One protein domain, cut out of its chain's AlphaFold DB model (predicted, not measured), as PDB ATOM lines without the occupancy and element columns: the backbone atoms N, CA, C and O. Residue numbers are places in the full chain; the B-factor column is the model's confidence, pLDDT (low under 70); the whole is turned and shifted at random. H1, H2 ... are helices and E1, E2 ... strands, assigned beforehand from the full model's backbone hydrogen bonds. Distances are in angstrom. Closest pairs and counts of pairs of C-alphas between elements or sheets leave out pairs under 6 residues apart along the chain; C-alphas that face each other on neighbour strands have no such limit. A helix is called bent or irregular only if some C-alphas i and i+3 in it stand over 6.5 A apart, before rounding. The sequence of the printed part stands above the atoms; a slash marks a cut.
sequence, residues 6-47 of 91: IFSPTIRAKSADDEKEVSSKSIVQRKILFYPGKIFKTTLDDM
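This is residues 6 to 47 of the 91 residues of the protein "HU-HIG domain-containing protein" of Bacteroides thetaiotaomicron (UniProt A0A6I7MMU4). A long, narrow hairpin of two antiparallel strands, E1 and E2, has the loop of residues 14 to 26 at one end, while past the other end residues 38 to 47, with the short helix H1, stick out free. The strands lie side by side along their length, and hairpin, loop and helix follow one another along one long axis as a rod. The printed part has 42 residues with two named strands and one named helix, in the order E1, E2, H1 along the chain, and the sheet has the order E1, E2. The class is mixed, helices and strands. The whole is extended, with a radius of gyration of the C-alphas of 17.4 A and spans of 53 by 13 by 10 A.

Strand E1, residues 6 to 13, and strand E2, residues 27 to 36, are antiparallel neighbours and form a hairpin, with 166 degrees between their N-to-C directions. Among the C-alphas that face each other are those of Ile 6 and Tyr 35, 5.1 A apart, those of Pro 9 and Ile 32, 4.3 A apart, and those of Ala 13 and Ile 27, 3.9 A apart. Across the pair, N 6 and O 35 are within hydrogen-bond range at 2.9 A, and N 28 and O 12 at 2.8 A. A tight link of one residue, Gly 37, joins E2 to helix H1, residues 38 to 45. H1 and E1 are apart, with no C-alpha of the one within 8 A of the other. In H1 every O i to N i+4 pair is within hydrogen-bond range.

E1 runs from C-alpha 6 at (122.254, 146.307, 80.810) to C-alpha 13 at (141.056, 157.841, 74.952), 22.8 A. E2, the longest strand by residues, runs back from C-alpha 27 at (141.871, 154.871, 72.510) to C-alpha 36, 26.6 A. H1 measures 10.5 A from its first to its last C-alpha and ends with C-alpha 45 at (120.232, 130.993, 91.330); it is not bent.

The two C-alphas farthest apart are those of Asp 18 and Asp 46, 53.7 A. Without residues 38 to 47, the body of 32 residues spans 42 by 12 by 10 A. The link from E1 to E2, residues 14 to 26, is long, with 13 residues and no named element. The printed part, residues 6 to 47, has no cut. The mean pLDDT of the printed part is 95.5, and no printed residue is under 70.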
ATOM      1  N   ILE A   6     121.886 145.106  81.561       97.06
ATOM      2  CA  ILE A   6     122.254 146.307  80.810       97.06
ATOM      3  C   ILE A   6     123.738 146.251  80.482       97.06
ATOM      4  O   ILE A   6     124.574 146.127  81.376       97.06
ATOM      5  N   PHE A   7     124.059 146.398  79.199       96.50
ATOM      6  CA  PHE A   7     125.422 146.655  78.752       96.50
ATOM      7  C   PHE A   7     125.677 148.161  78.742       96.50
ATOM      8  O   PHE A   7     124.960 148.924  78.100       96.50
ATOM      9  N   SER A   8     126.717 148.584  79.449       96.38
ATOM     10  CA  SER A   8     127.214 149.952  79.481       96.38
ATOM     11  C   SER A   8     128.607 149.972  78.842       96.38
ATOM     12  O   SER A   8     129.609 149.693  79.512       96.38
ATOM     13  N   PRO A   9     128.693 150.199  77.518       96.25
ATOM     14  CA  PRO A   9     129.973 150.346  76.843       96.25
ATOM     15  C   PRO A   9     130.659 151.639  77.295       96.25
ATOM     16  O   PRO A   9     130.024 152.674  77.488       96.25
ATOM     17  N   THR A  10     131.976 151.596  77.467       96.25
ATOM     18  CA  THR A  10     132.780 152.761  77.846       96.25
ATOM     19  C   THR A  10     134.102 152.757  77.095       96.25
ATOM     20  O   THR A  10     134.796 151.738  77.010       96.25
ATOM     21  N   ILE A  11     134.479 153.927  76.589       96.38
ATOM     22  CA  ILE A  11     135.752 154.158  75.914       96.38
ATOM     23  C   ILE A  11     136.526 155.203  76.708       96.38
ATOM     24  O   ILE A  11     135.973 156.213  77.136       96.38
ATOM     25  N   ARG A  12     137.821 154.956  76.897       96.94
ATOM     26  CA  ARG A  12     138.764 155.971  77.363       96.94
ATOM     27  C   ARG A  12     139.799 156.185  76.269       96.94
ATOM     28  O   ARG A  12     140.368 155.216  75.768       96.94
ATOM     29  N   ALA A  13     140.051 157.440  75.926       97.00
ATOM     30  CA  ALA A  13     141.056 157.841  74.952       97.00
ATOM     31  C   ALA A  13     141.912 158.978  75.516       97.00
ATOM     32  O   ALA A  13     141.469 159.702  76.408       97.00
ATOM     33  N   LYS A  14     143.140 159.107  75.015       96.06
ATOM     34  CA  LYS A  14     143.953 160.307  75.219       96.06
ATOM     35  C   LYS A  14     143.401 161.420  74.330       96.06
ATOM     36  O   LYS A  14     143.119 161.167  73.160       96.06
ATOM     37  N   SER A  15     143.240 162.611  74.893       94.50
ATOM     38  CA  SER A  15     142.947 163.823  74.131       94.50
ATOM     39  C   SER A  15     144.229 164.393  73.523       94.50
ATOM     40  O   SER A  15     145.327 164.091  73.993       94.50
ATOM     41  N   ALA A  16     144.063 165.222  72.502       95.88
ATOM     42  CA  ALA A  16     145.106 166.043  71.904       95.88
ATOM     43  C   ALA A  16     144.496 167.398  71.525       95.88
ATOM     44  O   ALA A  16     143.267 167.505  71.444       95.88
ATOM     45  N   ASP A  17     145.344 168.403  71.321       96.31
ATOM     46  CA  ASP A  17     144.901 169.761  70.987       96.31
ATOM     47  C   ASP A  17     144.473 169.868  69.512       96.31
ATOM     48  O   ASP A  17     143.519 170.577  69.195       96.31
ATOM     49  N   ASP A  18     145.113 169.098  68.625       96.56
ATOM     50  CA  ASP A  18     144.800 169.045  67.196       96.56
ATOM     51  C   ASP A  18     143.981 167.799  66.820       96.56
ATOM     52  O   ASP A  18     144.316 166.666  67.175       96.56
ATOM     53  N   GLU A  19     142.947 167.980  65.990       93.88
ATOM     54  CA  GLU A  19     142.090 166.883  65.501       93.88
ATOM     55  C   GLU A  19     142.900 165.783  64.799       93.88
ATOM     56  O   GLU A  19     142.640 164.596  64.986       93.88
ATOM     57  N   LYS A  20     143.924 166.170  64.029       94.94
ATOM     58  CA  LYS A  20     144.765 165.242  63.251       94.94
ATOM     59  C   LYS A  20     145.542 164.260  64.132       94.94
ATOM     60  O   LYS A  20     145.967 163.212  63.647       94.94
ATOM     61  N   GLU A  21     145.738 164.596  65.401       93.12
ATOM     62  CA  GLU A  21     146.441 163.762  66.376       93.12
ATOM     63  C   GLU A  21     145.494 162.802  67.115       93.12
ATOM     64  O   GLU A  21     145.932 161.827  67.739       93.12
ATOM     65  N   VAL A  22     144.180 163.022  67.011       94.88
ATOM     66  CA  VAL A  22     143.165 162.127  67.559       94.88
ATOM     67  C   VAL A  22     142.829 161.051  66.531       94.88
ATOM     68  O   VAL A  22     142.372 161.311  65.424       94.88
ATOM     69  N   SER A  23     143.027 159.787  66.906       95.19
ATOM     70  CA  SER A  23     142.637 158.650  66.072       95.19
ATOM     71  C   SER A  23     142.191 157.461  66.917       95.19
ATOM     72  O   SER A  23     142.289 157.460  68.145       95.19
ATOM     73  N   SER A  24     141.782 156.375  66.258       94.19
ATOM     74  CA  SER A  24     141.495 155.095  66.919       94.19
ATOM     75  C   SER A  24     142.669 154.555  67.747       94.19
ATOM     76  O   SER A  24     142.436 153.781  68.676       94.19
ATOM     77  N   LYS A  25     143.912 154.964  67.442       94.62
ATOM     78  CA  LYS A  25     145.115 154.614  68.218       94.62
ATOM     79  C   LYS A  25     145.189 155.352  69.560       94.62
ATOM     80  O   LYS A  25     145.844 154.869  70.476       94.62
ATOM     81  N   SER A  26     144.504 156.487  69.691       95.00
ATOM     82  CA  SER A  26     144.447 157.276  70.927       95.00
ATOM     83  C   SER A  26     143.530 156.635  71.977       95.00
ATOM     84  O   SER A  26     143.593 156.996  73.153       95.00
ATOM     85  N   ILE A  27     142.696 155.659  71.588       96.62
ATOM     86  CA  ILE A  27     141.871 154.871  72.510       96.62
ATOM     87  C   ILE A  27     142.776 153.992  73.376       96.62
ATOM     88  O   ILE A  27     143.402 153.055  72.891       96.62
ATOM     89  N   VAL A  28     142.788 154.255  74.680       96.88
ATOM     90  CA  VAL A  28     143.574 153.489  75.660       96.88
ATOM     91  C   VAL A  28     142.797 152.324  76.254       96.88
ATOM     92  O   VAL A  28     143.392 151.386  76.775       96.88
ATOM     93  N   GLN A  29     141.466 152.378  76.224       97.06
ATOM     94  CA  GLN A  29     140.649 151.361  76.865       97.06
ATOM     95  C   GLN A  29     139.275 151.263  76.213       97.06
ATOM     96  O   GLN A  29     138.587 152.270  76.042       97.06
ATOM     97  N   ARG A  30     138.849 150.031  75.938       96.44
ATOM     98  CA  ARG A  30     137.485 149.683  75.536       96.44
ATOM     99  C   ARG A  30     136.959 148.700  76.572       96.44
ATOM    100  O   ARG A  30     137.549 147.639  76.756       96.44
ATOM    101  N   LYS A  31     135.920 149.082  77.310       97.12
ATOM    102  CA  LYS A  31     135.270 148.224  78.307       97.12
ATOM    103  C   LYS A  31     133.790 148.122  77.994       97.12
ATOM    104  O   LYS A  31     133.193 149.061  77.479       97.12
ATOM    105  N   ILE A  32     133.210 146.991  78.359       97.31
ATOM    106  CA  ILE A  32     131.767 146.814  78.410       97.31
ATOM    107  C   ILE A  32     131.462 146.337  79.820       97.31
ATOM    108  O   ILE A  32     131.945 145.287  80.237       97.31
ATOM    109  N   LEU A  33     130.711 147.141  80.567       95.88
ATOM    110  CA  LEU A  33     130.209 146.744  81.873       95.88
ATOM    111  C   LEU A  33     128.846 146.106  81.656       95.88
ATOM    112  O   LEU A  33     127.991 146.695  81.002       95.88
ATOM    113  N   PHE A  34     128.644 144.910  82.191       96.38
ATOM    114  CA  PHE A  34     127.345 144.258  82.168       96.38
ATOM    115  C   PHE A  34     126.760 144.248  83.574       96.38
ATOM    116  O   PHE A  34     127.373 143.733  84.507       96.38
ATOM    117  N   TYR A  35     125.571 144.822  83.716       96.00
ATOM    118  CA  TYR A  35     124.809 144.823  84.955       96.00
ATOM    119  C   TYR A  35     123.695 143.783  84.836       96.00
ATOM    120  O   TYR A  35     122.724 144.034  84.115       96.00
ATOM    121  N   PRO A  36     123.816 142.620  85.502       95.94
ATOM    122  CA  PRO A  36     122.838 141.551  85.370       95.94
ATOM    123  C   PRO A  36     121.477 141.973  85.934       95.94
ATOM    124  O   PRO A  36     121.365 142.481  87.058       95.94
ATOM    125  N   GLY A  37     120.444 141.753  85.128       96.19
ATOM    126  CA  GLY A  37     119.044 141.989  85.450       96.19
ATOM    127  C   GLY A  37     118.418 140.808  86.190       96.19
ATOM    128  O   GLY A  37     119.094 139.845  86.555       96.19
ATOM    129  N   LYS A  38     117.112 140.900  86.443       96.38
ATOM    130  CA  LYS A  38     116.365 139.911  87.233       96.38
ATOM    131  C   LYS A  38     116.419 138.515  86.615       96.38
ATOM    132  O   LYS A  38     116.755 137.579  87.322       96.38
ATOM    133  N   ILE A  39     116.172 138.393  85.309       95.56
ATOM    134  CA  ILE A  39     116.129 137.093  84.624       95.56
ATOM    135  C   ILE A  39     117.489 136.404  84.707       95.56
ATOM    136  O   ILE A  39     117.558 135.252  85.110       95.56
ATOM    137  N   PHE A  40     118.576 137.124  84.406       95.50
ATOM    138  CA  PHE A  40     119.920 136.549  84.468       95.50
ATOM    139  C   PHE A  40     120.275 136.075  85.880       95.50
ATOM    140  O   PHE A  40     120.850 135.005  86.034       95.50
ATOM    141  N   LYS A  41     119.908 136.841  86.914       94.50
ATOM    142  CA  LYS A  41     120.144 136.454  88.313       94.50
ATOM    143  C   LYS A  41     119.350 135.213  88.705       94.50
ATOM    144  O   LYS A  41     119.952 134.264  89.177       94.50
ATOM    145  N   THR A  42     118.047 135.189  88.426       95.94
ATOM    146  CA  THR A  42     117.202 134.019  88.701       95.94
ATOM    147  C   THR A  42     117.737 132.772  88.002       95.94
ATOM    148  O   THR A  42     117.859 131.730  88.627       95.94
ATOM    149  N   THR A  43     118.164 132.890  86.742       94.56
ATOM    150  CA  THR A  43     118.784 131.765  86.034       94.56
ATOM    151  C   THR A  43     120.054 131.266  86.726       94.56
ATOM    152  O   THR A  43     120.270 130.061  86.767       94.56
ATOM    153  N   LEU A  44     120.902 132.149  87.269       92.81
ATOM    154  CA  LEU A  44     122.080 131.724  88.035       92.81
ATOM    155  C   LEU A  44     121.701 131.031  89.348       92.81
ATOM    156  O   LEU A  44     122.336 130.041  89.694       92.81
ATOM    157  N   ASP A  45     120.693 131.546  90.052       92.88
ATOM    158  CA  ASP A  45     120.232 130.993  91.330       92.88
ATOM    159  C   ASP A  45     119.629 129.586  91.158       92.88
ATOM    160  O   ASP A  45     119.819 128.722  92.014       92.88
ATOM    161  N   ASP A  46     118.963 129.335  90.028       93.38
ATOM    162  CA  ASP A  46     118.371 128.035  89.693       93.38
ATOM    163  C   ASP A  46     119.411 126.998  89.208       93.38
ATOM    164  O   ASP A  46     119.116 125.803  89.118       93.38
ATOM    165  N   MET A  47     120.640 127.421  88.882       90.62
ATOM    166  CA  MET A  47     121.702 126.525  88.417       90.62
ATOM    167  C   MET A  47     122.517 125.938  89.575       90.62
ATOM    168  O   MET A  47     122.878 126.615  90.534       90.62
TER     169      MET A  47